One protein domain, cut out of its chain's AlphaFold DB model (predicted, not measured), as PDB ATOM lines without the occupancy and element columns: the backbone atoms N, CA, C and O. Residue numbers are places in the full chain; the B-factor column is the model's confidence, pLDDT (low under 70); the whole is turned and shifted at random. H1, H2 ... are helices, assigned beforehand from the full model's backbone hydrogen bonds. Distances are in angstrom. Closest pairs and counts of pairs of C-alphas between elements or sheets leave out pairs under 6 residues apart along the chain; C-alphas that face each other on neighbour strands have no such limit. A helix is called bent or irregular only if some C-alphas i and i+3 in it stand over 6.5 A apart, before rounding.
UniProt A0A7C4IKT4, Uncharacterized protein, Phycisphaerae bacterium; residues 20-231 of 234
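What this domain is: This is residues 20 to 231 of the 234 residues of an uncharacterized protein of Phycisphaerae bacterium (UniProt A0A7C4IKT4). Five long helices, H1 to H5, form an up-and-down bundle, each running against the one before it, with H2 and H4 in the middle and H10 packed on H4 as a further long helix. At one end of the bundle the short H8 packs on H2 and H4, and H7 meets the beginning of H10 at a corner and leads away from the bundle; H6, H9 and a long unnamed stretch lie towards this same end. The printed part has 212 residues with ten named helices, H1 to H10 in chain order, and no named strand; the class is all helix. It is compact, with a radius of gyration of the C-alphas of 17.1 A and spans of 50 by 40 by 27 A.

Where its parts are: H1, residues 20 to 44, begins at C-alpha (-50.101, 65.272, -41.738) and is 35.1 A long, with a kink of 28 degrees near residue 29; it is only just irregular, C-alphas 25 and 28 being 6.50 A apart. H2, residues 48 to 67, 29.6 A, has a kink of 38 degrees near residue 61 and is irregular, C-alphas 60 and 63 being 7.2 A apart. H3 is residues 72 to 95, 34.0 A; H4, residues 101 to 127, 38.4 A, begins at C-alpha (-37.961, 40.993, -25.454); H5 is residues 132 to 147, 22.3 A. H6 is residues 149 to 152. H7, residues 159 to 172, 20.6 A, is only just irregular, with C-alphas 168 and 171 6.7 A apart. H8 is residues 174 to 181 and H9 residues 192 to 198. H10, residues 213 to 229, 24.1 A, ends at C-alpha (-20.057, 61.683, -48.473).

How they stand to each other: H1 and H2 are a hairpin, closest at the C-alphas of Leu 40 and Leu 50, 5.9 A. H2 and H5 touch at a shallow tilt of 23 degrees, opposite ways, closest at the C-alphas of Gly 63 and Ala 136, 4.6 A. H4 and H10 touch at a shallow tilt of 22 degrees, the same way, with the C-alphas of Ala 117 and Ala 223 closest at 4.1 A. H7 and H10 touch, about perpendicular at 78 degrees, closest at the C-alphas of Leu 172 and Ala 215, 4.0 A. H9 touches no helix. Every O i to N i+4 pair is within hydrogen-bond range in H3, H4, H5, H8, H9 and H10; the counts are 19 of 21 in H1, 14 of 16 in H2 and 8 of 10 in H7, and H6 is too short for such a pair.

The domain as a whole: The C-alphas of Arg 20 and Gly 159 are the two farthest apart, at 56.0 A. The printed part has no cut, and the link from H9 to H10, residues 199 to 212, is long. Mean pLDDT of the printed part is 93.6; residues 194 to 195 and 197 to 202 are under 70.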
ATOM      1  N   ARG A  20     -49.364  66.033 -40.714       88.12
ATOM      2  CA  ARG A  20     -50.101  65.272 -41.738       88.12
ATOM      3  C   ARG A  20     -49.168  64.765 -42.831       88.12
ATOM      4  O   ARG A  20     -49.322  63.629 -43.265       88.12
ATOM      5  N   ALA A  21     -48.203  65.585 -43.244       87.94
ATOM      6  CA  ALA A  21     -47.192  65.180 -44.213       87.94
ATOM      7  C   ALA A  21     -46.342  64.015 -43.681       87.94
ATOM      8  O   ALA A  21     -46.193  63.013 -44.373       87.94
ATOM      9  N   VAL A  22     -45.880  64.097 -42.428       89.38
ATOM     10  CA  VAL A  22     -45.139  63.019 -41.747       89.38
ATOM     11  C   VAL A  22     -45.945  61.722 -41.689       89.38
ATOM     12  O   VAL A  22     -45.439  60.663 -42.059       89.38
ATOM     13  N   LEU A  23     -47.210  61.796 -41.264       91.56
ATOM     14  CA  LEU A  23     -48.078  60.621 -41.178       91.56
ATOM     15  C   LEU A  23     -48.319  59.993 -42.553       91.56
ATOM     16  O   LEU A  23     -48.260  58.775 -42.679       91.56
ATOM     17  N   ASN A  24     -48.534  60.805 -43.590       91.00
ATOM     18  CA  ASN A  24     -48.727  60.307 -44.951       91.00
ATOM     19  C   ASN A  24     -47.460  59.636 -45.506       91.00
ATOM     20  O   ASN A  24     -47.562  58.555 -46.086       91.00
ATOM     21  N   ALA A  25     -46.285  60.229 -45.269       92.44
ATOM     22  CA  ALA A  25     -44.992  59.680 -45.680       92.44
ATOM     23  C   ALA A  25     -44.687  58.327 -45.011       92.44
ATOM     24  O   ALA A  25     -44.075  57.450 -45.616       92.44
ATOM     25  N   ALA A  26     -45.143  58.121 -43.771       93.69
ATOM     26  CA  ALA A  26     -45.003  56.844 -43.069       93.69
ATOM     27  C   ALA A  26     -46.094  55.820 -43.438       93.69
ATOM     28  O   ALA A  26     -45.832  54.615 -43.447       93.69
ATOM     29  N   ALA A  27     -47.313  56.273 -43.753       93.50
ATOM     30  CA  ALA A  27     -48.481  55.409 -43.925       93.50
ATOM     31  C   ALA A  27     -48.369  54.456 -45.121       93.50
ATOM     32  O   ALA A  27     -48.694  53.276 -44.987       93.50
ATOM     33  N   VAL A  28     -47.908  54.936 -46.281       93.81
ATOM     34  CA  VAL A  28     -47.771  54.084 -47.477       93.81
ATOM     35  C   VAL A  28     -46.721  52.983 -47.256       93.81
ATOM     36  O   VAL A  28     -47.053  51.810 -47.464       93.81
ATOM     37  N   PRO A  29     -45.500  53.290 -46.771       94.12
ATOM     38  CA  PRO A  29     -44.529  52.263 -46.406       94.12
ATOM     39  C   PRO A  29     -45.036  51.276 -45.361       94.12
ATOM     40  O   PRO A  29     -44.855  50.068 -45.531       94.12
ATOM     41  N   ALA A  30     -45.710  51.774 -44.322       94.38
ATOM     42  CA  ALA A  30     -46.286  50.934 -43.283       94.38
ATOM     43  C   ALA A  30     -47.341  49.977 -43.853       94.38
ATOM     44  O   ALA A  30     -47.290  48.780 -43.591       94.38
ATOM     45  N   ALA A  31     -48.253  50.454 -44.703       96.50
ATOM     46  CA  ALA A  31     -49.275  49.609 -45.316       96.50
ATOM     47  C   ALA A  31     -48.665  48.491 -46.181       96.50
ATOM     48  O   ALA A  31     -49.056  47.330 -46.050       96.50
ATOM     49  N   ILE A  32     -47.672  48.814 -47.021       95.81
ATOM     50  CA  ILE A  32     -46.975  47.822 -47.856       95.81
ATOM     51  C   ILE A  32     -46.272  46.783 -46.976       95.81
ATOM     52  O   ILE A  32     -46.449  45.580 -47.180       95.81
ATOM     53  N   CYS A  33     -45.520  47.232 -45.966       96.19
ATOM     54  CA  CYS A  33     -44.822  46.332 -45.050       96.19
ATOM     55  C   CYS A  33     -45.803  45.455 -44.269       96.19
ATOM     56  O   CYS A  33     -45.563  44.260 -44.143       96.19
ATOM     57  N   ALA A  34     -46.929  45.995 -43.802       96.62
ATOM     58  CA  ALA A  34     -47.928  45.244 -43.048       96.62
ATOM     59  C   ALA A  34     -48.525  44.108 -43.886       96.62
ATOM     60  O   ALA A  34     -48.631  42.979 -43.406       96.62
ATOM     61  N   VAL A  35     -48.853  44.375 -45.156       97.38
ATOM     62  CA  VAL A  35     -49.335  43.344 -46.087       97.38
ATOM     63  C   VAL A  35     -48.271  42.265 -46.284       97.38
ATOM     64  O   VAL A  35     -48.564  41.084 -46.101       97.38
ATOM     65  N   MET A  36     -47.029  42.643 -46.598       96.81
ATOM     66  CA  MET A  36     -45.953  41.670 -46.827       96.81
ATOM     67  C   MET A  36     -45.642  40.844 -45.574       96.81
ATOM     68  O   MET A  36     -45.516  39.625 -45.666       96.81
ATOM     69  N   MET A  37     -45.578  41.476 -44.401       96.88
ATOM     70  CA  MET A  37     -45.335  40.793 -43.128       96.88
ATOM     71  C   MET A  37     -46.487  39.869 -42.743       96.88
ATOM     72  O   MET A  37     -46.237  38.784 -42.226       96.88
ATOM     73  N   THR A  38     -47.732  40.241 -43.046       95.62
ATOM     74  CA  THR A  38     -48.892  39.359 -42.851       95.62
ATOM     75  C   THR A  38     -48.785  38.125 -43.741       95.62
ATOM     76  O   THR A  38     -48.927  37.007 -43.256       95.62
ATOM     77  N   LEU A  39     -48.478  38.298 -45.031       96.19
ATOM     78  CA  LEU A  39     -48.292  37.178 -45.959       96.19
ATOM     79  C   LEU A  39     -47.140  36.262 -45.521       96.19
ATOM     80  O   LEU A  39     -47.284  35.040 -45.534       96.19
ATOM     81  N   LEU A  40     -46.025  36.843 -45.069       95.38
ATOM     82  CA  LEU A  40     -44.902  36.092 -44.515       95.38
ATOM     83  C   LEU A  40     -45.311  35.314 -43.262       95.38
ATOM     84  O   LEU A  40     -45.034  34.120 -43.194       95.38
ATOM     85  N   ALA A  41     -46.022  35.941 -42.324       93.56
ATOM     86  CA  ALA A  41     -46.506  35.289 -41.109       93.56
ATOM     87  C   ALA A  41     -47.479  34.140 -41.415       93.56
ATOM     88  O   ALA A  41     -47.388  33.085 -40.798       93.56
ATOM     89  N   LEU A  42     -48.360  34.299 -42.406       93.31
ATOM     90  CA  LEU A  42     -49.254  33.226 -42.855       93.31
ATOM     91  C   LEU A  42     -48.490  32.071 -43.517       93.31
ATOM     92  O   LEU A  42     -48.884  30.918 -43.372       93.31
ATOM     93  N   SER A  43     -47.405  32.368 -44.238       90.81
ATOM     94  CA  SER A  43     -46.621  31.356 -44.958       90.81
ATOM     95  C   SER A  43     -45.616  30.601 -44.083       90.81
ATOM     96  O   SER A  43     -45.427  29.401 -44.261       90.81
ATOM     97  N   ALA A  44     -44.964  31.295 -43.147       88.69
ATOM     98  CA  ALA A  44     -43.839  30.787 -42.368       88.69
ATOM     99  C   ALA A  44     -44.153  30.651 -40.869       88.69
ATOM    100  O   ALA A  44     -43.353  30.070 -40.135       88.69
ATOM    101  N   GLY A  45     -45.286  31.183 -40.400       88.38
ATOM    102  CA  GLY A  45     -45.633  31.256 -38.980       88.38
ATOM    103  C   GLY A  45     -44.767  32.245 -38.189       88.38
ATOM    104  O   GLY A  45     -43.991  33.020 -38.752       88.38
ATOM    105  N   ALA A  46     -44.873  32.187 -36.858       87.50
ATOM    106  CA  ALA A  46     -43.994  32.890 -35.916       87.50
ATOM    107  C   ALA A  46     -42.631  32.181 -35.806       87.50
ATOM    108  O   ALA A  46     -42.227  31.710 -34.746       87.50
ATOM    109  N   SER A  47     -41.952  32.037 -36.941       90.00
ATOM    110  CA  SER A  47     -40.681  31.334 -37.050       90.00
ATOM    111  C   SER A  47     -39.556  32.284 -37.428       90.00
ATOM    112  O   SER A  47     -39.757  33.451 -37.776       90.00
ATOM    113  N   LEU A  48     -38.345  31.741 -37.456       84.75
ATOM    114  CA  LEU A  48     -37.178  32.434 -37.971       84.75
ATOM    115  C   LEU A  48     -37.357  32.895 -39.439       84.75
ATOM    116  O   LEU A  48     -36.711  33.848 -39.875       84.75
ATOM    117  N   GLY A  49     -38.266  32.267 -40.198       86.06
ATOM    118  CA  GLY A  49     -38.640  32.701 -41.545       86.06
ATOM    119  C   GLY A  49     -39.293  34.088 -41.582       86.06
ATOM    120  O   GLY A  49     -39.066  34.833 -42.532       86.06
ATOM    121  N   LEU A  50     -40.028  34.485 -40.537       92.56
ATOM    122  CA  LEU A  50     -40.626  35.822 -40.437       92.56
ATOM    123  C   LEU A  50     -39.564  36.916 -40.242       92.56
ATOM    124  O   LEU A  50     -39.671  38.000 -40.817       92.56
ATOM    125  N   TYR A  51     -38.520  36.624 -39.465       95.31
ATOM    126  CA  TYR A  51     -37.387  37.530 -39.260       95.31
ATOM    127  C   TYR A  51     -36.566  37.691 -40.541       95.31
ATOM    128  O   TYR A  51     -36.308  38.815 -40.975       95.31
ATOM    129  N   LEU A  52     -36.241  36.583 -41.216       94.62
ATOM    130  CA  LEU A  52     -35.567  36.631 -42.517       94.62
ATOM    131  C   LEU A  52     -36.396  37.385 -43.556       94.62
ATOM    132  O   LEU A  52     -35.886  38.263 -44.252       94.62
ATOM    133  N   GLY A  53     -37.682  37.045 -43.640       95.19
ATOM    134  CA  GLY A  53     -38.622  37.667 -44.555       95.19
ATOM    135  C   GLY A  53     -38.720  39.170 -44.318       95.19
ATOM    136  O   GLY A  53     -38.651  39.928 -45.278       95.19
ATOM    137  N   GLY A  54     -38.774  39.614 -43.059       97.50
ATOM    138  CA  GLY A  54     -38.766  41.036 -42.709       97.50
ATOM    139  C   GLY A  54     -37.499  41.765 -43.165       97.50
ATOM    140  O   GLY A  54     -37.595  42.831 -43.770       97.50
ATOM    141  N   LEU A  55     -36.314  41.173 -42.971       97.69
ATOM    142  CA  LEU A  55     -35.062  41.740 -43.496       97.69
ATOM    143  C   LEU A  55     -35.078  41.822 -45.034       97.69
ATOM    144  O   LEU A  55     -34.669  42.834 -45.604       97.69
ATOM    145  N   GLY A  56     -35.596  40.789 -45.705       97.38
ATOM    146  CA  GLY A  56     -35.769  40.771 -47.159       97.38
ATOM    147  C   GLY A  56     -36.741  41.844 -47.660       97.38
ATOM    148  O   GLY A  56     -36.419  42.573 -48.597       97.38
ATOM    149  N   VAL A  57     -37.896  42.000 -47.004       98.25
ATOM    150  CA  VAL A  57     -38.877  43.061 -47.293       98.25
ATOM    151  C   VAL A  57     -38.213  44.425 -47.168       98.25
ATOM    152  O   VAL A  57     -38.259  45.205 -48.119       98.25
ATOM    153  N   ALA A  58     -37.524  44.690 -46.054       98.31
ATOM    154  CA  ALA A  58     -36.806  45.940 -45.840       98.31
ATOM    155  C   ALA A  58     -35.780  46.217 -46.956       98.31
ATOM    156  O   ALA A  58     -35.738  47.331 -47.481       98.31
ATOM    157  N   ALA A  59     -35.003  45.213 -47.375       98.25
ATOM    158  CA  ALA A  59     -34.040  45.348 -48.469       98.25
ATOM    159  C   ALA A  59     -34.682  45.696 -49.820       98.25
ATOM    160  O   ALA A  59     -34.110  46.464 -50.596       98.25
ATOM    161  N   ILE A  60     -35.875  45.167 -50.092       98.31
ATOM    162  CA  ILE A  60     -36.597  45.408 -51.344       98.31
ATOM    163  C   ILE A  60     -37.216  46.806 -51.365       98.31
ATOM    164  O   ILE A  60     -37.065  47.524 -52.353       98.31
ATOM    165  N   VAL A  61     -37.911  47.198 -50.295       98.31
ATOM    166  CA  VAL A  61     -38.808  48.364 -50.336       98.31
ATOM    167  C   VAL A  61     -38.141  49.677 -49.922       98.31
ATOM    168  O   VAL A  61     -38.559  50.736 -50.391       98.31
ATOM    169  N   THR A  62     -37.092  49.636 -49.089       98.38
ATOM    170  CA  THR A  62     -36.512  50.849 -48.478       98.38
ATOM    171  C   THR A  62     -36.029  51.857 -49.517       98.38
ATOM    172  O   THR A  62     -36.387  53.028 -49.429       98.38
ATOM    173  N   GLY A  63     -35.254  51.427 -50.518       97.25
ATOM    174  CA  GLY A  63     -34.691  52.339 -51.519       97.25
ATOM    175  C   GLY A  63     -35.768  53.112 -52.287       97.25
ATOM    176  O   GLY A  63     -35.695  54.334 -52.393       97.25
ATOM    177  N   SER A  64     -36.794  52.410 -52.770       97.62
ATOM    178  CA  SER A  64     -37.893  53.001 -53.544       97.62
ATOM    179  C   SER A  64     -38.755  53.945 -52.709       97.62
ATOM    180  O   SER A  64     -39.058  55.047 -53.156       97.62
ATOM    181  N   LEU A  65     -39.133  53.528 -51.499       97.38
ATOM    182  CA  LEU A  65     -40.049  54.292 -50.650       97.38
ATOM    183  C   LEU A  65     -39.384  55.522 -50.034       97.38
ATOM    184  O   LEU A  65     -40.002  56.574 -49.959       97.38
ATOM    185  N   VAL A  66     -38.103  55.431 -49.669       98.12
ATOM    186  CA  VAL A  66     -37.342  56.603 -49.219       98.12
ATOM    187  C   VAL A  66     -37.168  57.598 -50.368       98.12
ATOM    188  O   VAL A  66     -37.337  58.793 -50.170       98.12
ATOM    189  N   LEU A  67     -36.854  57.147 -51.586       98.06
ATOM    190  CA  LEU A  67     -36.661  58.063 -52.718       98.06
ATOM    191  C   LEU A  67     -37.956  58.655 -53.289       98.06
ATOM    192  O   LEU A  67     -37.864  59.591 -54.083       98.06
ATOM    193  N   ALA A  68     -39.123  58.140 -52.894       97.12
ATOM    194  CA  ALA A  68     -40.418  58.734 -53.218       97.12
ATOM    195  C   ALA A  68     -40.685  60.037 -52.441       97.12
ATOM    196  O   ALA A  68     -41.539  60.820 -52.840       97.12
ATOM    197  N   GLU A  69     -39.942  60.275 -51.356       97.25
ATOM    198  CA  GLU A  69     -40.103  61.444 -50.500       97.25
ATOM    199  C   GLU A  69     -39.126  62.566 -50.888       97.25
ATOM    200  O   GLU A  69     -37.897  62.395 -50.916       97.25
ATOM    201  N   ASP A  70     -39.665  63.759 -51.130       95.19
ATOM    202  CA  ASP A  70     -38.873  64.926 -51.538       95.19
ATOM    203  C   ASP A  70     -38.147  65.589 -50.362       95.19
ATOM    204  O   ASP A  70     -37.081  66.188 -50.526       95.19
ATOM    205  N   THR A  71     -38.691  65.460 -49.150       95.19
ATOM    206  CA  THR A  71     -38.155  66.125 -47.956       95.19
ATOM    207  C   THR A  71     -37.322  65.170 -47.093       95.19
ATOM    208  O   THR A  71     -37.643  63.984 -46.991       95.19
ATOM    209  N   PRO A  72     -36.273  65.655 -46.396       95.12
ATOM    210  CA  PRO A  72     -35.517  64.828 -45.452       95.12
ATOM    211  C   PRO A  72     -36.387  64.223 -44.344       95.12
ATOM    212  O   PRO A  72     -36.164  63.084 -43.940       95.12
ATOM    213  N   LEU A  73     -37.388  64.974 -43.872       94.94
ATOM    214  CA  LEU A  73     -38.318  64.510 -42.848       94.94
ATOM    215  C   LEU A  73     -39.250  63.415 -43.385       94.94
ATOM    216  O   LEU A  73     -39.449  62.414 -42.699       94.94
ATOM    217  N   GLY A  74     -39.759  63.551 -44.615       96.06
ATOM    218  CA  GLY A  74     -40.540  62.505 -45.285       96.06
ATOM    219  C   GLY A  74     -39.736  61.216 -45.439       96.06
ATOM    220  O   GLY A  74     -40.187  60.155 -45.027       96.06
ATOM    221  N   ARG A  75     -38.477  61.317 -45.883       97.31
ATOM    222  CA  ARG A  75     -37.541  60.177 -45.998       97.31
ATOM    223  C   ARG A  75     -37.331  59.444 -44.680       97.31
ATOM    224  O   ARG A  75     -37.353  58.216 -44.644       97.31
ATOM    225  N   PHE A  76     -37.113  60.200 -43.604       96.81
ATOM    226  CA  PHE A  76     -36.968  59.641 -42.263       96.81
ATOM    227  C   PHE A  76     -38.264  58.966 -41.799       96.81
ATOM    228  O   PHE A  76     -38.221  57.856 -41.277       96.81
ATOM    229  N   SER A  77     -39.411  59.596 -42.057       96.75
ATOM    230  CA  SER A  77     -40.735  59.063 -41.714       96.75
ATOM    231  C   SER A  77     -41.047  57.776 -42.480       96.75
ATOM    232  O   SER A  77     -41.536  56.817 -41.889       96.75
ATOM    233  N   ALA A  78     -40.693  57.708 -43.765       97.31
ATOM    234  CA  ALA A  78     -40.844  56.512 -44.586       97.31
ATOM    235  C   ALA A  78     -39.975  55.354 -44.072       97.31
ATOM    236  O   ALA A  78     -40.467  54.237 -43.914       97.31
ATOM    237  N   ALA A  79     -38.704  55.621 -43.748       97.94
ATOM    238  CA  ALA A  79     -37.816  54.628 -43.143       97.94
ATOM    239  C   ALA A  79     -38.337  54.148 -41.776       97.94
ATOM    240  O   ALA A  79     -38.358  52.944 -41.525       97.94
ATOM    241  N   GLY A  80     -38.813  55.066 -40.928       97.50
ATOM    242  CA  GLY A  80     -39.439  54.746 -39.642       97.50
ATOM    243  C   GLY A  80     -40.670  53.855 -39.804       97.50
ATOM    244  O   GLY A  80     -40.752  52.812 -39.165       97.50
ATOM    245  N   GLY A  81     -41.565  54.181 -40.742       97.31
ATOM    246  CA  GLY A  81     -42.746  53.367 -41.044       97.31
ATOM    247  C   GLY A  81     -42.410  51.925 -41.451       97.31
ATOM    248  O   GLY A  81     -43.099  50.997 -41.030       97.31
ATOM    249  N   ILE A  82     -41.329  51.718 -42.215       98.25
ATOM    250  CA  ILE A  82     -40.819  50.377 -42.563       98.25
ATOM    251  C   ILE A  82     -40.330  49.646 -41.308       98.25
ATOM    252  O   ILE A  82     -40.753  48.515 -41.052       98.25
ATOM    253  N   ILE A  83     -39.456  50.291 -40.527       98.25
ATOM    254  CA  ILE A  83     -38.835  49.715 -39.326       98.25
ATOM    255  C   ILE A  83     -39.903  49.329 -38.302       98.25
ATOM    256  O   ILE A  83     -39.926  48.187 -37.846       98.25
ATOM    257  N   ASP A  84     -40.807  50.249 -37.976       97.81
ATOM    258  CA  ASP A  84     -41.811  50.061 -36.930       97.81
ATOM    259  C   ASP A  84     -42.844  49.011 -37.318       97.81
ATOM    260  O   ASP A  84     -43.243  48.206 -36.480       97.81
ATOM    261  N   THR A  85     -43.233  48.945 -38.592       97.88
ATOM    262  CA  THR A  85     -44.198  47.937 -39.047       97.88
ATOM    263  C   THR A  85     -43.610  46.528 -39.003       97.88
ATOM    264  O   THR A  85     -44.247  45.605 -38.494       97.88
ATOM    265  N   ILE A  86     -42.388  46.347 -39.513       98.19
ATOM    266  CA  ILE A  86     -41.703  45.047 -39.470       98.19
ATOM    267  C   ILE A  86     -41.388  44.676 -38.015       98.19
ATOM    268  O   ILE A  86     -41.643  43.548 -37.594       98.19
ATOM    269  N   GLY A  87     -40.914  45.640 -37.226       98.00
ATOM    270  CA  GLY A  87     -40.635  45.494 -35.803       98.00
ATOM    271  C   GLY A  87     -41.855  45.095 -34.980       98.00
ATOM    272  O   GLY A  87     -41.751  44.211 -34.131       98.00
ATOM    273  N   ALA A  88     -43.018  45.688 -35.255       97.75
ATOM    274  CA  ALA A  88     -44.282  45.337 -34.616       97.75
ATOM    275  C   ALA A  88     -44.731  43.918 -34.986       97.75
ATOM    276  O   ALA A  88     -45.146  43.163 -34.110       97.75
ATOM    277  N   ALA A  89     -44.595  43.516 -36.256       97.38
ATOM    278  CA  ALA A  89     -44.880  42.142 -36.671       97.38
ATOM    279  C   ALA A  89     -43.970  41.130 -35.950       97.38
ATOM    280  O   ALA A  89     -44.448  40.099 -35.474       97.38
ATOM    281  N   TRP A  90     -42.678  41.441 -35.803       98.12
ATOM    282  CA  TRP A  90     -41.752  40.630 -35.009       98.12
ATOM    283  C   TRP A  90     -42.093  40.630 -33.522       98.12
ATOM    284  O   TRP A  90     -41.972  39.588 -32.891       98.12
ATOM    285  N   LEU A  91     -42.557  41.751 -32.966       97.81
ATOM    286  CA  LEU A  91     -42.967  41.826 -31.563       97.81
ATOM    287  C   LEU A  91     -44.162  40.910 -31.302       97.81
ATOM    288  O   LEU A  91     -44.149  40.144 -30.345       97.81
ATOM    289  N   ILE A  92     -45.173  40.946 -32.174       96.88
ATOM    290  CA  ILE A  92     -46.341  40.061 -32.085       96.88
ATOM    291  C   ILE A  92     -45.903  38.591 -32.135       96.88
ATOM    292  O   ILE A  92     -46.373  37.786 -31.335       96.88
ATOM    293  N   ALA A  93     -44.973  38.243 -33.028       94.88
ATOM    294  CA  ALA A  93     -44.426  36.891 -33.108       94.88
ATOM    295  C   ALA A  93     -43.592  36.509 -31.872       94.88
ATOM    296  O   ALA A  93     -43.703  35.382 -31.391       94.88
ATOM    297  N   ALA A  94     -42.797  37.432 -31.327       96.12
ATOM    298  CA  ALA A  94     -42.021  37.217 -30.109       96.12
ATOM    299  C   ALA A  94     -42.936  36.939 -28.909       96.12
ATOM    300  O   ALA A  94     -42.718  35.982 -28.180       96.12
ATOM    301  N   LEU A  95     -44.032  37.693 -28.772       96.38
ATOM    302  CA  LEU A  95     -45.049  37.469 -27.736       96.38
ATOM    303  C   LEU A  95     -45.781  36.121 -27.874       96.38
ATOM    304  O   LEU A  95     -46.397  35.667 -26.912       96.38
ATOM    305  N   ALA A  96     -45.729  35.494 -29.050       94.94
ATOM    306  CA  ALA A  96     -46.339  34.197 -29.339       94.94
ATOM    307  C   ALA A  96     -45.323  33.035 -29.399       94.94
ATOM    308  O   ALA A  96     -45.695  31.928 -29.790       94.94
ATOM    309  N   SER A  97     -44.054  33.266 -29.052       93.75
ATOM    310  CA  SER A  97     -42.968  32.278 -29.139       93.75
ATOM    311  C   SER A  97     -42.050  32.332 -27.910       93.75
ATOM    312  O   SER A  97     -42.347  33.007 -26.928       93.75
ATOM    313  N   GLU A  98     -40.938  31.592 -27.941       94.88
ATOM    314  CA  GLU A  98     -39.925  31.583 -26.871       94.88
ATOM    315  C   GLU A  98     -38.955  32.778 -26.940       94.88
ATOM    316  O   GLU A  98     -38.085  32.922 -26.082       94.88
ATOM    317  N   THR A  99     -39.104  33.653 -27.940       96.62
ATOM    318  CA  THR A  99     -38.230  34.812 -28.125       96.62
ATOM    319  C   THR A  99     -38.435  35.846 -27.024       96.62
ATOM    320  O   THR A  99     -39.523  36.383 -26.815       96.62
ATOM    321  N   THR A 100     -37.352  36.190 -26.342       97.38
ATOM    322  CA  THR A 100     -37.344  37.209 -25.295       97.38
ATOM    323  C   THR A 100     -37.469  38.621 -25.876       97.38
ATOM    324  O   THR A 100     -37.074  38.900 -27.010       97.38
ATOM    325  N   LEU A 101     -37.934  39.576 -25.060       97.75
ATOM    326  CA  LEU A 101     -37.961  40.993 -25.454       97.75
ATOM    327  C   LEU A 101     -36.563  41.543 -25.785       97.75
ATOM    328  O   LEU A 101     -36.441  42.432 -26.624       97.75
ATOM    329  N   GLY A 102     -35.511  41.018 -25.147       98.12
ATOM    330  CA  GLY A 102     -34.130  41.410 -25.428       98.12
ATOM    331  C   GLY A 102     -33.671  40.976 -26.820       98.12
ATOM    332  O   GLY A 102     -33.098  41.779 -27.553       98.12
ATOM    333  N   GLU A 103     -33.969  39.736 -27.213       97.81
ATOM    334  CA  GLU A 103     -33.667  39.212 -28.552       97.81
ATOM    335  C   GLU A 103     -34.474  39.940 -29.638       97.81
ATOM    336  O   GLU A 103     -33.918  40.311 -30.676       97.81
ATOM    337  N   TRP A 104     -35.756  40.227 -29.373       97.94
ATOM    338  CA  TRP A 104     -36.581  41.065 -30.247       97.94
ATOM    339  C   TRP A 104     -35.973  42.461 -30.427       97.94
ATOM    340  O   TRP A 104     -35.782  42.903 -31.561       97.94
ATOM    341  N   LEU A 105     -35.621  43.142 -29.330       98.12
ATOM    342  CA  LEU A 105     -35.049  44.487 -29.377       98.12
ATOM    343  C   LEU A 105     -33.709  44.495 -30.123       98.12
ATOM    344  O   LEU A 105     -33.451  45.398 -30.919       98.12
ATOM    345  N   ALA A 106     -32.874  43.475 -29.920       98.31
ATOM    346  CA  ALA A 106     -31.626  43.302 -30.654       98.31
ATOM    347  C   ALA A 106     -31.873  43.194 -32.170       98.31
ATOM    348  O   ALA A 106     -31.231  43.896 -32.956       98.31
ATOM    349  N   CYS A 107     -32.845  42.379 -32.589       98.31
ATOM    350  CA  CYS A 107     -33.225  42.257 -33.997       98.31
ATOM    351  C   CYS A 107     -33.824  43.558 -34.552       98.31
ATOM    352  O   CYS A 107     -33.497  43.948 -35.672       98.31
ATOM    353  N   TYR A 108     -34.645  44.267 -33.774       98.50
ATOM    354  CA  TYR A 108     -35.212  45.566 -34.152       98.50
ATOM    355  C   TYR A 108     -34.120  46.620 -34.400       98.50
ATOM    356  O   TYR A 108     -34.137  47.308 -35.420       98.50
ATOM    357  N   ILE A 109     -33.119  46.709 -33.518       98.50
ATOM    358  CA  ILE A 109     -31.973  47.620 -33.686       98.50
ATOM    359  C   ILE A 109     -31.158  47.245 -34.930       98.50
ATOM    360  O   ILE A 109     -30.747  48.125 -35.689       98.50
ATOM    361  N   LEU A 110     -30.949  45.948 -35.172       98.56
ATOM    362  CA  LEU A 110     -30.286  45.454 -36.379       98.56
ATOM    363  C   LEU A 110     -31.040  45.848 -37.654       98.56
ATOM    364  O   LEU A 110     -30.423  46.345 -38.600       98.56
ATOM    365  N   LEU A 111     -32.364  45.682 -37.666       98.50
ATOM    366  CA  LEU A 111     -33.228  46.123 -38.758       98.50
ATOM    367  C   LEU A 111     -33.094  47.631 -38.991       98.50
ATOM    368  O   LEU A 111     -32.868  48.048 -40.125       98.50
ATOM    369  N   ALA A 112     -33.182  48.440 -37.933       98.44
ATOM    370  CA  ALA A 112     -33.073  49.892 -38.031       98.44
ATOM    371  C   ALA A 112     -31.720  50.332 -38.612       98.44
ATOM    372  O   ALA A 112     -31.675  51.170 -39.516       98.44
ATOM    373  N   ALA A 113     -30.619  49.728 -38.155       98.50
ATOM    374  CA  ALA A 113     -29.280  50.004 -38.671       98.50
ATOM    375  C   ALA A 113     -29.153  49.643 -40.161       98.50
ATOM    376  O   ALA A 113     -28.625  50.428 -40.952       98.50
ATOM    377  N   MET A 114     -29.677  48.481 -40.563       98.56
ATOM    378  CA  MET A 114     -29.672  48.040 -41.958       98.56
ATOM    379  C   MET A 114     -30.507  48.968 -42.853       98.56
ATOM    380  O   MET A 114     -30.021  49.420 -43.888       98.56
ATOM    381  N   VAL A 115     -31.738  49.298 -42.444       98.56
ATOM    382  CA  VAL A 115     -32.629  50.219 -43.172       98.56
ATOM    383  C   VAL A 115     -31.972  51.590 -43.325       98.56
ATOM    384  O   VAL A 115     -31.993  52.155 -44.418       98.56
ATOM    385  N   ALA A 116     -31.319  52.105 -42.279       98.50
ATOM    386  CA  ALA A 116     -30.587  53.368 -42.344       98.50
ATOM    387  C   ALA A 116     -29.448  53.336 -43.378       98.50
ATOM    388  O   ALA A 116     -29.296  54.288 -44.146       98.50
ATOM    389  N   ALA A 117     -28.677  52.243 -43.450       98.44
ATOM    390  CA  ALA A 117     -27.614  52.083 -44.444       98.44
ATOM    391  C   ALA A 117     -28.164  52.041 -45.880       98.44
ATOM    392  O   ALA A 117     -27.632  52.708 -46.769       98.44
ATOM    393  N   ILE A 118     -29.265  51.315 -46.099       98.56
ATOM    394  CA  ILE A 118     -29.937  51.207 -47.403       98.56
ATOM    395  C   ILE A 118     -30.509  52.568 -47.830       98.56
ATOM    396  O   ILE A 118     -30.292  53.007 -48.962       98.56
ATOM    397  N   ALA A 119     -31.183  53.273 -46.920       98.44
ATOM    398  CA  ALA A 119     -31.710  54.612 -47.163       98.44
ATOM    399  C   ALA A 119     -30.587  55.612 -47.491       98.44
ATOM    400  O   ALA A 119     -30.697  56.380 -48.447       98.44
ATOM    401  N   ALA A 120     -29.482  55.582 -46.741       98.25
ATOM    402  CA  ALA A 120     -28.325  56.439 -46.982       98.25
ATOM    403  C   ALA A 120     -27.683  56.178 -48.353       98.25
ATOM    404  O   ALA A 120     -27.327  57.133 -49.048       98.25
ATOM    405  N   LEU A 121     -27.583  54.911 -48.772       98.50
ATOM    406  CA  LEU A 121     -27.095  54.541 -50.102       98.50
ATOM    407  C   LEU A 121     -28.007  55.097 -51.203       98.50
ATOM    408  O   LEU A 121     -27.515  55.742 -52.128       98.50
ATOM    409  N   ALA A 122     -29.324  54.921 -51.072       98.19
ATOM    410  CA  ALA A 122     -30.296  55.441 -52.033       98.19
ATOM    411  C   ALA A 122     -30.183  56.966 -52.184       98.19
ATOM    412  O   ALA A 122     -30.091  57.489 -53.300       98.19
ATOM    413  N   VAL A 123     -30.122  57.685 -51.058       97.94
ATOM    414  CA  VAL A 123     -29.968  59.145 -51.032       97.94
ATOM    415  C   VAL A 123     -28.636  59.577 -51.644       97.94
ATOM    416  O   VAL A 123     -28.611  60.548 -52.402       97.94
ATOM    417  N   LEU A 124     -27.534  58.875 -51.359       97.81
ATOM    418  CA  LEU A 124     -26.240  59.167 -51.975       97.81
ATOM    419  C   LEU A 124     -26.315  59.014 -53.495       97.81
ATOM    420  O   LEU A 124     -25.918  59.931 -54.207       97.81
ATOM    421  N   LEU A 125     -26.859  57.904 -54.000       97.81
ATOM    422  CA  LEU A 125     -26.998  57.665 -55.438       97.81
ATOM    423  C   LEU A 125     -27.845  58.755 -56.114       97.81
ATOM    424  O   LEU A 125     -27.443  59.291 -57.146       97.81
ATOM    425  N   GLN A 126     -28.957  59.169 -55.505       97.56
ATOM    426  CA  GLN A 126     -29.750  60.294 -56.012       97.56
ATOM    427  C   GLN A 126     -28.933  61.601 -56.051       97.56
ATOM    428  O   GLN A 126     -28.980  62.334 -57.040       97.56
ATOM    429  N   ARG A 127     -28.113  61.882 -55.027       96.44
ATOM    430  CA  ARG A 127     -27.196  63.045 -55.011       96.44
ATOM    431  C   ARG A 127     -26.081  62.951 -56.051       96.44
ATOM    432  O   ARG A 127     -25.592  63.977 -56.517       96.44
ATOM    433  N   LEU A 128     -25.715  61.741 -56.468       96.81
ATOM    434  CA  LEU A 128     -24.844  61.492 -57.618       96.81
ATOM    435  C   LEU A 128     -25.557  61.697 -58.968       96.81
ATOM    436  O   LEU A 128     -25.005  61.342 -60.005       96.81
ATOM    437  N   ARG A 129     -26.747  62.317 -58.961       96.62
ATOM    438  CA  ARG A 129     -27.571  62.648 -60.133       96.62
ATOM    439  C   ARG A 129     -28.105  61.425 -60.882       96.62
ATOM    440  O   ARG A 129     -28.464  61.530 -62.052       96.62
ATOM    441  N   LEU A 130     -28.183  60.272 -60.218       97.69
ATOM    442  CA  LEU A 130     -28.909  59.122 -60.749       97.69
ATOM    443  C   LEU A 130     -30.416  59.383 -60.653       97.69
ATOM    444  O   LEU A 130     -30.907  59.913 -59.656       97.69
ATOM    445  N   HIS A 131     -31.157  58.972 -61.681       98.00
ATOM    446  CA  HIS A 131     -32.618  58.993 -61.658       98.00
ATOM    447  C   HIS A 131     -33.146  58.146 -60.487       98.00
ATOM    448  O   HIS A 131     -32.628  57.050 -60.257       98.00
ATOM    449  N   SER A 132     -34.192  58.599 -59.781       97.31
ATOM    450  CA  SER A 132     -34.687  57.946 -58.554       97.31
ATOM    451  C   SER A 132     -34.981  56.454 -58.741       97.31
ATOM    452  O   SER A 132     -34.585  55.645 -57.909       97.31
ATOM    453  N   ALA A 133     -35.582  56.064 -59.872       97.62
ATOM    454  CA  ALA A 133     -35.850  54.653 -60.173       97.62
ATOM    455  C   ALA A 133     -34.567  53.808 -60.315       97.62
ATOM    456  O   ALA A 133     -34.504  52.688 -59.817       97.62
ATOM    457  N   LEU A 134     -33.526  54.349 -60.960       97.94
ATOM    458  CA  LEU A 134     -32.246  53.654 -61.118       97.94
ATOM    459  C   LEU A 134     -31.488  53.587 -59.787       97.94
ATOM    460  O   LEU A 134     -30.930  52.546 -59.452       97.94
ATOM    461  N   ALA A 135     -31.501  54.672 -59.007       98.12
ATOM    462  CA  ALA A 135     -30.921  54.700 -57.667       98.12
ATOM    463  C   ALA A 135     -31.589  53.671 -56.739       98.12
ATOM    464  O   ALA A 135     -30.887  52.939 -56.041       98.12
ATOM    465  N   ALA A 136     -32.922  53.559 -56.781       98.12
ATOM    466  CA  ALA A 136     -33.670  52.542 -56.050       98.12
ATOM    467  C   ALA A 136     -33.295  51.125 -56.507       98.12
ATOM    468  O   ALA A 136     -32.938  50.302 -55.670       98.12
ATOM    469  N   ALA A 137     -33.278  50.864 -57.820       98.19
ATOM    470  CA  ALA A 137     -32.915  49.556 -58.365       98.19
ATOM    471  C   ALA A 137     -31.503  49.120 -57.939       98.19
ATOM    472  O   ALA A 137     -31.339  48.026 -57.409       98.19
ATOM    473  N   ILE A 138     -30.500  49.994 -58.092       98.44
ATOM    474  CA  ILE A 138     -29.120  49.718 -57.660       98.44
ATOM    475  C   ILE A 138     -29.076  49.450 -56.155       98.44
ATOM    476  O   ILE A 138     -28.443  48.490 -55.724       98.44
ATOM    477  N   THR A 139     -29.764  50.270 -55.359       98.38
ATOM    478  CA  THR A 139     -29.818  50.105 -53.901       98.38
ATOM    479  C   THR A 139     -30.391  48.741 -53.521       98.38
ATOM    480  O   THR A 139     -29.774  48.023 -52.737       98.38
ATOM    481  N   THR A 140     -31.529  48.355 -54.099       98.25
ATOM    482  CA  THR A 140     -32.162  47.052 -53.860       98.25
ATOM    483  C   THR A 140     -31.257  45.907 -54.307       98.25
ATOM    484  O   THR A 140     -31.095  44.941 -53.567       98.25
ATOM    485  N   THR A 141     -30.611  46.008 -55.474       98.00
ATOM    486  CA  THR A 141     -29.662  44.988 -55.947       98.00
ATOM    487  C   THR A 141     -28.487  44.827 -54.988       98.00
ATOM    488  O   THR A 141     -28.159  43.699 -54.633       98.00
ATOM    489  N   VAL A 142     -27.877  45.923 -54.528       98.06
ATOM    490  CA  VAL A 142     -26.767  45.881 -53.562       98.06
ATOM    491  C   VAL A 142     -27.225  45.296 -52.227       98.06
ATOM    492  O   VAL A 142     -26.535  44.442 -51.676       98.06
ATOM    493  N   ALA A 143     -28.396  45.699 -51.726       97.94
ATOM    494  CA  ALA A 143     -28.947  45.179 -50.478       97.94
ATOM    495  C   ALA A 143     -29.224  43.671 -50.567       97.94
ATOM    496  O   ALA A 143     -28.804  42.920 -49.692       97.94
ATOM    497  N   LEU A 144     -29.862  43.203 -51.642       96.94
ATOM    498  CA  LEU A 144     -30.116  41.778 -51.852       96.94
ATOM    499  C   LEU A 144     -28.820  40.991 -52.041       96.94
ATOM    500  O   LEU A 144     -28.671  39.940 -51.422       96.94
ATOM    501  N   ALA A 145     -27.873  41.503 -52.833       96.19
ATOM    502  CA  ALA A 145     -26.569  40.875 -53.023       96.19
ATOM    503  C   ALA A 145     -25.823  40.736 -51.691       96.19
ATOM    504  O   ALA A 145     -25.199  39.706 -51.451       96.19
ATOM    505  N   TRP A 146     -25.944  41.730 -50.805       97.44
ATOM    506  CA  TRP A 146     -25.435  41.644 -49.443       97.44
ATOM    507  C   TRP A 146     -26.164  40.568 -48.638       97.44
ATOM    508  O   TRP A 146     -25.502  39.668 -48.153       97.44
ATOM    509  N   LEU A 147     -27.499  40.567 -48.563       95.62
ATOM    510  CA  LEU A 147     -28.251  39.564 -47.781       95.62
ATOM    511  C   LEU A 147     -28.069  38.113 -48.256       95.62
ATOM    512  O   LEU A 147     -28.368  37.170 -47.524       95.62
ATOM    513  N   THR A 148     -27.627  37.932 -49.497       93.81
ATOM    514  CA  THR A 148     -27.487  36.620 -50.138       93.81
ATOM    515  C   THR A 148     -26.049  36.314 -50.547       93.81
ATOM    516  O   THR A 148     -25.812  35.325 -51.240       93.81
ATOM    517  N   TRP A 149     -25.065  37.098 -50.084       93.94
ATOM    518  CA  TRP A 149     -23.654  36.910 -50.440       93.94
ATOM    519  C   TRP A 149     -23.137  35.477 -50.219       93.94
ATOM    520  O   TRP A 149     -22.374  35.025 -51.080       93.94
ATOM    521  N   PRO A 150     -23.552  34.721 -49.169       88.81
ATOM    522  CA  PRO A 150     -23.050  33.363 -48.966       88.81
ATOM    523  C   PRO A 150     -23.407  32.418 -50.116       88.81
ATOM    524  O   PRO A 150     -22.679  31.464 -50.348       88.81
ATOM    525  N   ILE A 151     -24.497  32.697 -50.842       88.12
ATOM    526  CA  ILE A 151     -24.977  31.891 -51.973       88.12
ATOM    527  C   ILE A 151     -24.158  32.188 -53.234       88.12
ATOM    528  O   ILE A 151     -23.813  31.285 -53.994       88.12
ATOM    529  N   TRP A 152     -23.845  33.460 -53.485       86.50
ATOM    530  CA  TRP A 152     -23.167  33.864 -54.720       86.50
ATOM    531  C   TRP A 152     -21.655  33.682 -54.653       86.50
ATOM    532  O   TRP A 152     -21.017  33.414 -55.670       86.50
ATOM    533  N   LEU A 153     -21.064  33.831 -53.465       89.56
ATOM    534  CA  LEU A 153     -19.617  33.735 -53.301       89.56
ATOM    535  C   LEU A 153     -19.128  32.304 -53.105       89.56
ATOM    536  O   LEU A 153     -17.919  32.104 -53.018       89.56
ATOM    537  N   THR A 154     -19.992  31.287 -53.079       87.44
ATOM    538  CA  THR A 154     -19.583  29.994 -52.528       87.44
ATOM    539  C   THR A 154     -18.408  29.322 -53.228       87.44
ATOM    540  O   THR A 154     -17.585  28.688 -52.571       87.44
ATOM    541  N   ALA A 155     -18.270  29.483 -54.547       88.50
ATOM    542  CA  ALA A 155     -17.111  28.961 -55.271       88.50
ATOM    543  C   ALA A 155     -15.787  29.584 -54.781       88.50
ATOM    544  O   ALA A 155     -14.776  28.888 -54.700       88.50
ATOM    545  N   ALA A 156     -15.806  30.869 -54.417       89.69
ATOM    546  CA  ALA A 156     -14.661  31.618 -53.904       89.69
ATOM    547  C   ALA A 156     -14.403  31.384 -52.405       89.69
ATOM    548  O   ALA A 156     -13.294  31.625 -51.931       89.69
ATOM    549  N   LEU A 157     -15.401  30.897 -51.662       89.69
ATOM    550  CA  LEU A 157     -15.299  30.630 -50.224       89.69
ATOM    551  C   LEU A 157     -14.704  29.249 -49.896       89.69
ATOM    552  O   LEU A 157     -14.547  28.905 -48.727       89.69
ATOM    553  N   ARG A 158     -14.331  28.452 -50.903       89.31
ATOM    554  CA  ARG A 158     -13.699  27.146 -50.682       89.31
ATOM    555  C   ARG A 158     -12.237  27.285 -50.246       89.31
ATOM    556  O   ARG A 158     -11.466  28.070 -50.798       89.31
ATOM    557  N   GLY A 159     -11.837  26.437 -49.301       89.88
ATOM    558  CA  GLY A 159     -10.465  26.343 -48.806       89.88
ATOM    559  C   GLY A 159     -10.104  27.391 -47.740       89.88
ATOM    560  O   GLY A 159     -10.939  28.205 -47.351       89.88
ATOM    561  N   PRO A 160      -8.844  27.402 -47.261       93.44
ATOM    562  CA  PRO A 160      -8.452  28.169 -46.073       93.44
ATOM    563  C   PRO A 160      -8.661  29.686 -46.186       93.44
ATOM    564  O   PRO A 160      -9.023  30.341 -45.216       93.44
ATOM    565  N   ARG A 161      -8.452  30.258 -47.381       93.38
ATOM    566  CA  ARG A 161      -8.689  31.693 -47.620       93.38
ATOM    567  C   ARG A 161     -10.172  32.040 -47.557       93.38
ATOM    568  O   ARG A 161     -10.530  33.066 -46.993       93.38
ATOM    569  N   GLY A 162     -11.005  31.184 -48.139       92.19
ATOM    570  CA  GLY A 162     -12.446  31.353 -48.122       92.19
ATOM    571  C   GLY A 162     -13.015  31.265 -46.710       92.19
ATOM    572  O   GLY A 162     -13.818  32.114 -46.341       92.19
ATOM    573  N   GLN A 163     -12.501  30.345 -45.885       92.62
ATOM    574  CA  GLN A 163     -12.864  30.264 -44.468       92.62
ATOM    575  C   GLN A 163     -12.603  31.584 -43.732       92.62
ATOM    576  O   GLN A 163     -13.500  32.098 -43.076       92.62
ATOM    577  N   GLY A 164     -11.427  32.194 -43.917       94.56
ATOM    578  CA  GLY A 164     -11.126  33.489 -43.297       94.56
ATOM    579  C   GLY A 164     -12.074  34.615 -43.735       94.56
ATOM    580  O   GLY A 164     -12.407  35.486 -42.935       94.56
ATOM    581  N   ILE A 165     -12.552  34.586 -44.987       94.12
ATOM    582  CA  ILE A 165     -13.578  35.523 -45.472       94.12
ATOM    583  C   ILE A 165     -14.912  35.265 -44.765       94.12
ATOM    584  O   ILE A 165     -15.561  36.216 -44.334       94.12
ATOM    585  N   VAL A 166     -15.316  34.001 -44.631       94.25
ATOM    586  CA  VAL A 166     -16.554  33.620 -43.939       94.25
ATOM    587  C   VAL A 166     -16.515  34.032 -42.475       94.25
ATOM    588  O   VAL A 166     -17.456  34.679 -42.016       94.25
ATOM    589  N   ASP A 167     -15.431  33.734 -41.767       94.56
ATOM    590  CA  ASP A 167     -15.270  34.073 -40.352       94.56
ATOM    591  C   ASP A 167     -15.342  35.590 -40.129       94.56
ATOM    592  O   ASP A 167     -15.909  36.058 -39.142       94.56
ATOM    593  N   TRP A 168     -14.817  36.374 -41.077       96.31
ATOM    594  CA  TRP A 168     -14.858  37.832 -41.016       96.31
ATOM    595  C   TRP A 168     -16.228  38.423 -41.381       96.31
ATOM    596  O   TRP A 168     -16.702  39.339 -40.708       96.31
ATOM    597  N   LEU A 169     -16.888  37.914 -42.427       95.88
ATOM    598  CA  LEU A 169     -18.157  38.463 -42.925       95.88
ATOM    599  C   LEU A 169     -19.382  38.001 -42.134       95.88
ATOM    600  O   LEU A 169     -20.352  38.749 -42.020       95.88
ATOM    601  N   THR A 170     -19.362  36.790 -41.580       95.88
ATOM    602  CA  THR A 170     -20.493  36.208 -40.839       95.88
ATOM    603  C   THR A 170     -21.002  37.096 -39.694       95.88
ATOM    604  O   THR A 170     -22.201  37.382 -39.682       95.88
ATOM    605  N   PRO A 171     -20.160  37.617 -38.773       97.69
ATOM    606  CA  PRO A 171     -20.628  38.502 -37.697       97.69
ATOM    607  C   PRO A 171     -21.171  39.848 -38.190       97.69
ATOM    608  O   PRO A 171     -21.884  40.530 -37.455       97.69
ATOM    609  N   LEU A 172     -20.851  40.235 -39.424       97.94
ATOM    610  CA  LEU A 172     -21.279  41.489 -40.040       97.94
ATOM    611  C   LEU A 172     -22.584  41.343 -40.837       97.94
ATOM    612  O   LEU A 172     -23.181  42.348 -41.222       97.94
ATOM    613  N   HIS A 173     -23.028  40.111 -41.097       97.31
ATOM    614  CA  HIS A 173     -24.147  39.812 -41.980       97.31
ATOM    615  C   HIS A 173     -25.481  39.794 -41.207       97.31
ATOM    616  O   HIS A 173     -25.672  38.906 -40.370       97.31
ATOM    617  N   PRO A 174     -26.435  40.713 -41.479       97.62
ATOM    618  CA  PRO A 174     -27.640  40.857 -40.656       97.62
ATOM    619  C   PRO A 174     -28.459  39.568 -40.509       97.62
ATOM    620  O   PRO A 174     -28.791  39.212 -39.381       97.62
ATOM    621  N   PRO A 175     -28.728  38.806 -41.587       96.75
ATOM    622  CA  PRO A 175     -29.435  37.541 -41.458       96.75
ATOM    623  C   PRO A 175     -28.724  36.555 -40.502       96.75
ATOM    624  O   PRO A 175     -29.358  36.003 -39.607       96.75
ATOM    625  N   LEU A 176     -27.408  36.353 -40.642       96.06
ATOM    626  CA  LEU A 176     -26.677  35.382 -39.809       96.06
ATOM    627  C   LEU A 176     -26.581  35.843 -38.351       96.06
ATOM    628  O   LEU A 176     -26.730  35.031 -37.442       96.06
ATOM    629  N   ALA A 177     -26.404  37.146 -38.126       97.12
ATOM    630  CA  ALA A 177     -26.415  37.736 -36.794       97.12
ATOM    631  C   ALA A 177     -27.781  37.579 -36.098       97.12
ATOM    632  O   ALA A 177     -27.836  37.200 -34.929       97.12
ATOM    633  N   ALA A 178     -28.885  37.808 -36.821       97.31
ATOM    634  CA  ALA A 178     -30.233  37.571 -36.308       97.31
ATOM    635  C   ALA A 178     -30.469  36.084 -35.999       97.31
ATOM    636  O   ALA A 178     -30.987  35.760 -34.933       97.31
ATOM    637  N   ASN A 179     -30.038  35.169 -36.880       96.06
ATOM    638  CA  ASN A 179     -30.144  33.731 -36.623       96.06
ATOM    639  C   ASN A 179     -29.361  33.326 -35.369       96.06
ATOM    640  O   ASN A 179     -29.870  32.536 -34.580       96.06
ATOM    641  N   GLY A 180     -28.155  33.853 -35.162       96.69
ATOM    642  CA  GLY A 180     -27.356  33.518 -33.988       96.69
ATOM    643  C   GLY A 180     -28.029  33.893 -32.667       96.69
ATOM    644  O   GLY A 180     -28.079  33.070 -31.751       96.69
ATOM    645  N   VAL A 181     -28.644  35.079 -32.605       97.69
ATOM    646  CA  VAL A 181     -29.447  35.513 -31.449       97.69
ATOM    647  C   VAL A 181     -30.730  34.689 -31.304       97.69
ATOM    648  O   VAL A 181     -31.105  34.330 -30.198       97.69
ATOM    649  N   LEU A 182     -31.370  34.313 -32.411       96.94
ATOM    650  CA  LEU A 182     -32.633  33.567 -32.427       96.94
ATOM    651  C   LEU A 182     -32.453  32.057 -32.648       96.94
ATOM    652  O   LEU A 182     -33.353  31.388 -33.153       96.94
ATOM    653  N   ARG A 183     -31.298  31.490 -32.282       95.94
ATOM    654  CA  ARG A 183     -30.961  30.079 -32.565       95.94
ATOM    655  C   ARG A 183     -31.945  29.069 -31.966       95.94
ATOM    656  O   ARG A 183     -32.047  27.953 -32.464       95.94
ATOM    657  N   HIS A 184     -32.673  29.455 -30.916       94.62
ATOM    658  CA  HIS A 184     -33.714  28.632 -30.295       94.62
ATOM    659  C   HIS A 184     -34.925  28.411 -31.224       94.62
ATOM    660  O   HIS A 184     -35.610  27.402 -31.104       94.62
ATOM    661  N   LEU A 185     -35.139  29.286 -32.217       93.06
ATOM    662  CA  LEU A 185     -36.129  29.104 -33.288       93.06
ATOM    663  C   LEU A 185     -35.621  28.201 -34.435       93.06
ATOM    664  O   LEU A 185     -36.291  28.070 -35.463       93.06
ATOM    665  N   GLY A 186     -34.435  27.604 -34.279       91.88
ATOM    666  CA  GLY A 186     -33.754  26.767 -35.263       91.88
ATOM    667  C   GLY A 186     -32.590  27.468 -35.975       91.88
ATOM    668  O   GLY A 186     -32.354  28.669 -35.839       91.88
ATOM    669  N   ILE A 187     -31.848  26.701 -36.773       88.69
ATOM    670  CA  ILE A 187     -30.738  27.194 -37.597       88.69
ATOM    671  C   ILE A 187     -31.189  27.198 -39.058       88.69
ATOM    672  O   ILE A 187     -31.657  26.182 -39.572       88.69
ATOM    673  N   TRP A 188     -31.068  28.328 -39.758       79.56
ATOM    674  CA  TRP A 188     -31.552  28.438 -41.140       79.56
ATOM    675  C   TRP A 188     -30.869  27.483 -42.101       79.56
ATOM    676  O   TRP A 188     -31.546  26.926 -42.959       79.56
ATOM    677  N   GLY A 189     -29.558  27.284 -41.956       76.06
ATOM    678  CA  GLY A 189     -28.805  26.357 -42.802       76.06
ATOM    679  C   GLY A 189     -29.302  24.909 -42.715       76.06
ATOM    680  O   GLY A 189     -29.100  24.139 -43.647       76.06
ATOM    681  N   GLU A 190     -30.003  24.557 -41.637       82.06
ATOM    682  CA  GLU A 190     -30.535  23.213 -41.398       82.06
ATOM    683  C   GLU A 190     -31.970  23.043 -41.924       82.06
ATOM    684  O   GLU A 190     -32.476  21.925 -42.025       82.06
ATOM    685  N   GLN A 191     -32.641  24.137 -42.304       80.69
ATOM    686  CA  GLN A 191     -33.993  24.071 -42.851       80.69
ATOM    687  C   GLN A 191     -33.967  23.465 -44.254       80.69
ATOM    688  O   GLN A 191     -33.194  23.883 -45.112       80.69
ATOM    689  N   SER A 192     -34.862  22.511 -44.519       75.94
ATOM    690  CA  SER A 192     -34.850  21.701 -45.749       75.94
ATOM    691  C   SER A 192     -34.850  22.513 -47.051       75.94
ATOM    692  O   SER A 192     -34.239  22.095 -48.035       75.94
ATOM    693  N   ILE A 193     -35.507  23.676 -47.067       71.88
ATOM    694  CA  ILE A 193     -35.523  24.567 -48.230       71.88
ATOM    695  C   ILE A 193     -34.157  25.216 -48.460       71.88
ATOM    696  O   ILE A 193     -33.661  25.202 -49.582       71.88
ATOM    697  N   MET A 194     -33.514  25.704 -47.398       68.69
ATOM    698  CA  MET A 194     -32.179  26.287 -47.472       68.69
ATOM    699  C   MET A 194     -31.160  25.215 -47.799       68.69
ATOM    700  O   MET A 194     -30.426  25.389 -48.757       68.69
ATOM    701  N   TYR A 195     -31.221  24.061 -47.132       68.75
ATOM    702  CA  TYR A 195     -30.400  22.895 -47.445       68.75
ATOM    703  C   TYR A 195     -30.438  22.583 -48.953       68.75
ATOM    704  O   TYR A 195     -29.407  22.453 -49.603       68.75
ATOM    705  N   ARG A 196     -31.623  22.548 -49.576       70.06
ATOM    706  CA  ARG A 196     -31.746  22.295 -51.025       70.06
ATOM    707  C   ARG A 196     -31.221  23.430 -51.906       70.06
ATOM    708  O   ARG A 196     -30.744  23.153 -53.002       70.06
ATOM    709  N   LEU A 197     -31.325  24.678 -51.456       66.06
ATOM    710  CA  LEU A 197     -30.891  25.858 -52.210       66.06
ATOM    711  C   LEU A 197     -29.396  26.170 -52.036       66.06
ATOM    712  O   LEU A 197     -28.802  26.760 -52.934       66.06
ATOM    713  N   THR A 198     -28.781  25.770 -50.920       64.50
ATOM    714  CA  THR A 198     -27.389  26.095 -50.573       64.50
ATOM    715  C   THR A 198     -26.449  24.893 -50.579       64.50
ATOM    716  O   THR A 198     -25.245  25.095 -50.630       64.50
ATOM    717  N   ILE A 199     -26.941  23.645 -50.561       53.41
ATOM    718  CA  ILE A 199     -26.106  22.435 -50.362       53.41
ATOM    719  C   ILE A 199     -25.977  21.599 -51.635       53.41
ATOM    720  O   ILE A 199     -25.750  20.392 -51.617       53.41
ATOM    721  N   ILE A 200     -25.981  22.245 -52.800       53.09
ATOM    722  CA  ILE A 200     -25.372  21.620 -53.979       53.09
ATOM    723  C   ILE A 200     -23.833  21.739 -53.834       53.09
ATOM    724  O   ILE A 200     -23.178  22.544 -54.494       53.09
ATOM    725  N   GLY A 201     -23.260  20.945 -52.911       52.66
ATOM    726  CA  GLY A 201     -21.818  20.697 -52.733       52.66
ATOM    727  C   GLY A 201     -21.020  21.731 -51.922       52.66
ATOM    728  O   GLY A 201     -19.921  22.105 -52.355       52.66
ATOM    729  N   GLN A 202     -21.564  22.260 -50.818       58.34
ATOM    730  CA  GLN A 202     -21.032  23.462 -50.149       58.34
ATOM    731  C   GLN A 202     -21.118  23.421 -48.608       58.34
ATOM    732  O   GLN A 202     -21.634  24.349 -47.991       58.34
ATOM    733  N   ASP A 203     -20.564  22.382 -47.977       70.44
ATOM    734  CA  ASP A 203     -20.367  22.348 -46.518       70.44
ATOM    735  C   ASP A 203     -19.229  23.301 -46.118       70.44
ATOM    736  O   ASP A 203     -18.097  22.887 -45.864       70.44
ATOM    737  N   ILE A 204     -19.498  24.607 -46.134       80.56
ATOM    738  CA  ILE A 204     -18.577  25.601 -45.584       80.56
ATOM    739  C   ILE A 204     -18.957  25.799 -44.119       80.56
ATOM    740  O   ILE A 204     -20.034  26.337 -43.852       80.56
ATOM    741  N   PRO A 205     -18.126  25.349 -43.165       85.38
ATOM    742  CA  PRO A 205     -18.436  25.515 -41.758       85.38
ATOM    743  C   PRO A 205     -18.398  27.001 -41.401       85.38
ATOM    744  O   PRO A 205     -17.480  27.726 -41.779       85.38
ATOM    745  N   TYR A 206     -19.385  27.461 -40.643       88.81
ATOM    746  CA  TYR A 206     -19.377  28.786 -40.035       88.81
ATOM    747  C   TYR A 206     -19.991  28.705 -38.644       88.81
ATOM    748  O   TYR A 206     -20.884  27.896 -38.387       88.81
ATOM    749  N   ALA A 207     -19.509  29.549 -37.740       93.62
ATOM    750  CA  ALA A 207     -20.127  29.733 -36.437       93.62
ATOM    751  C   ALA A 207     -21.170  30.849 -36.532       93.62
ATOM    752  O   ALA A 207     -20.896  31.919 -37.079       93.62
ATOM    753  N   LEU A 208     -22.365  30.615 -35.989       95.38
ATOM    754  CA  LEU A 208     -23.347  31.684 -35.852       95.38
ATOM    755  C   LEU A 208     -22.845  32.728 -34.838       95.38
ATOM    756  O   LEU A 208     -22.349  32.343 -33.776       95.38
ATOM    757  N   PRO A 209     -22.983  34.035 -35.121       96.81
ATOM    758  CA  PRO A 209     -22.579  35.083 -34.188       96.81
ATOM    759  C   PRO A 209     -23.406  35.044 -32.900       96.81
ATOM    760  O   PRO A 209     -24.623  34.910 -32.945       96.81
ATOM    761  N   GLU A 210     -22.779  35.254 -31.745       97.44
ATOM    762  CA  GLU A 210     -23.496  35.315 -30.459       97.44
ATOM    763  C   GLU A 210     -24.243  36.644 -30.240       97.44
ATOM    764  O   GLU A 210     -24.996  36.798 -29.281       97.44
ATOM    765  N   SER A 211     -24.019  37.637 -31.107       97.81
ATOM    766  CA  SER A 211     -24.546  38.991 -30.954       97.81
ATOM    767  C   SER A 211     -24.767  39.681 -32.299       97.81
ATOM    768  O   SER A 211     -24.021  39.466 -33.254       97.81
ATOM    769  N   VAL A 212     -25.745  40.592 -32.340       98.31
ATOM    770  CA  VAL A 212     -25.991  41.495 -33.479       98.31
ATOM    771  C   VAL A 212     -25.076  42.719 -33.508       98.31
ATOM    772  O   VAL A 212     -25.065  43.445 -34.500       98.31
ATOM    773  N   VAL A 213     -24.319  42.981 -32.437       98.50
ATOM    774  CA  VAL A 213     -23.558  44.231 -32.266       98.50
ATOM    775  C   VAL A 213     -22.593  44.522 -33.425       98.50
ATOM    776  O   VAL A 213     -22.619  45.654 -33.909       98.50
ATOM    777  N   PRO A 214     -21.780  43.569 -33.931       98.25
ATOM    778  CA  PRO A 214     -20.862  43.861 -35.035       98.25
ATOM    779  C   PRO A 214     -21.597  44.249 -36.324       98.25
ATOM    780  O   PRO A 214     -21.221  45.222 -36.982       98.25
ATOM    781  N   ALA A 215     -22.688  43.547 -36.649       98.19
ATOM    782  CA  ALA A 215     -23.543  43.884 -37.780       98.19
ATOM    783  C   ALA A 215     -24.179  45.273 -37.605       98.19
ATOM    784  O   ALA A 215     -24.080  46.099 -38.510       98.19
ATOM    785  N   VAL A 216     -24.758  45.579 -36.437       98.38
ATOM    786  CA  VAL A 216     -25.311  46.912 -36.129       98.38
ATOM    787  C   VAL A 216     -24.254  47.999 -36.328       98.38
ATOM    788  O   VAL A 216     -24.491  48.962 -37.056       98.38
ATOM    789  N   ALA A 217     -23.073  47.832 -35.727       98.31
ATOM    790  CA  ALA A 217     -21.993  48.811 -35.783       98.31
ATOM    791  C   ALA A 217     -21.551  49.096 -37.224       98.31
ATOM    792  O   ALA A 217     -21.456  50.261 -37.612       98.31
ATOM    793  N   LEU A 218     -21.348  48.053 -38.037       98.06
ATOM    794  CA  LEU A 218     -20.996  48.215 -39.447       98.06
ATOM    795  C   LEU A 218     -22.044  49.043 -40.197       98.06
ATOM    796  O   LEU A 218     -21.688  49.994 -40.889       98.06
ATOM    797  N   HIS A 219     -23.326  48.703 -40.065       98.50
ATOM    798  CA  HIS A 219     -24.378  49.363 -40.837       98.50
ATOM    799  C   HIS A 219     -24.603  50.809 -40.377       98.50
ATOM    800  O   HIS A 219     -24.819  51.682 -41.215       98.50
ATOM    801  N   VAL A 220     -24.447  51.103 -39.081       98.44
ATOM    802  CA  VAL A 220     -24.446  52.483 -38.566       98.44
ATOM    803  C   VAL A 220     -23.280  53.288 -39.148       98.44
ATOM    804  O   VAL A 220     -23.488  54.403 -39.632       98.44
ATOM    805  N   VAL A 221     -22.065  52.730 -39.154       98.38
ATOM    806  CA  VAL A 221     -20.880  53.386 -39.735       98.38
ATOM    807  C   VAL A 221     -21.064  53.619 -41.236       98.38
ATOM    808  O   VAL A 221     -20.777  54.716 -41.719       98.38
ATOM    809  N   LEU A 222     -21.592  52.636 -41.970       98.25
ATOM    810  CA  LEU A 222     -21.910  52.773 -43.393       98.25
ATOM    811  C   LEU A 222     -22.949  53.872 -43.631       98.25
ATOM    812  O   LEU A 222     -22.719  54.748 -44.464       98.25
ATOM    813  N   ALA A 223     -24.053  53.881 -42.881       98.00
ATOM    814  CA  ALA A 223     -25.090  54.903 -42.999       98.00
ATOM    815  C   ALA A 223     -24.517  56.312 -42.773       98.00
ATOM    816  O   ALA A 223     -24.716  57.209 -43.595       98.00
ATOM    817  N   ALA A 224     -23.746  56.498 -41.697       98.00
ATOM    818  CA  ALA A 224     -23.101  57.769 -41.387       98.00
ATOM    819  C   ALA A 224     -22.115  58.195 -42.487       98.00
ATOM    820  O   ALA A 224     -22.177  59.330 -42.964       98.00
ATOM    821  N   GLY A 225     -21.247  57.286 -42.939       97.94
ATOM    822  CA  GLY A 225     -20.264  57.552 -43.990       97.94
ATOM    823  C   GLY A 225     -20.905  57.959 -45.320       97.94
ATOM    824  O   GLY A 225     -20.487  58.945 -45.930       97.94
ATOM    825  N   LEU A 226     -21.963  57.262 -45.741       97.56
ATOM    826  CA  LEU A 226     -22.703  57.557 -46.973       97.56
ATOM    827  C   LEU A 226     -23.402  58.927 -46.905       97.56
ATOM    828  O   LEU A 226     -23.335  59.707 -47.860       97.56
ATOM    829  N   LEU A 227     -24.018  59.264 -45.766       96.62
ATOM    830  CA  LEU A 227     -24.653  60.571 -45.557       96.62
ATOM    831  C   LEU A 227     -23.634  61.719 -45.557       96.62
ATOM    832  O   LEU A 227     -23.911  62.779 -46.128       96.62
ATOM    833  N   LEU A 228     -22.461  61.515 -44.950       97.12
ATOM    834  CA  LEU A 228     -21.368  62.492 -44.944       97.12
ATOM    835  C   LEU A 228     -20.786  62.695 -46.348       97.12
ATOM    836  O   LEU A 228     -20.649  63.838 -46.784       97.12
ATOM    837  N   ALA A 229     -20.532  61.614 -47.091       96.31
ATOM    838  CA  ALA A 229     -20.057  61.683 -48.473       96.31
ATOM    839  C   ALA A 229     -21.019  62.478 -49.372       96.31
ATOM    840  O   ALA A 229     -20.591  63.253 -50.229       96.31
ATOM    841  N   GLY A 230     -22.326  62.350 -49.130       92.50
ATOM    842  CA  GLY A 230     -23.346  63.106 -49.843       92.50
ATOM    843  C   GLY A 230     -23.377  64.605 -49.528       92.50
ATOM    844  O   GLY A 230     -24.035  65.330 -50.269       92.50
ATOM    845  N   ARG A 231     -22.765  65.092 -48.438       92.81
ATOM    846  CA  ARG A 231     -22.741  66.533 -48.091       92.81
ATOM    847  C   ARG A 231     -21.625  67.300 -48.795       92.81
ATOM    848  O   ARG A 231     -21.781  68.485 -49.025       92.81
TER     849      ARG A 231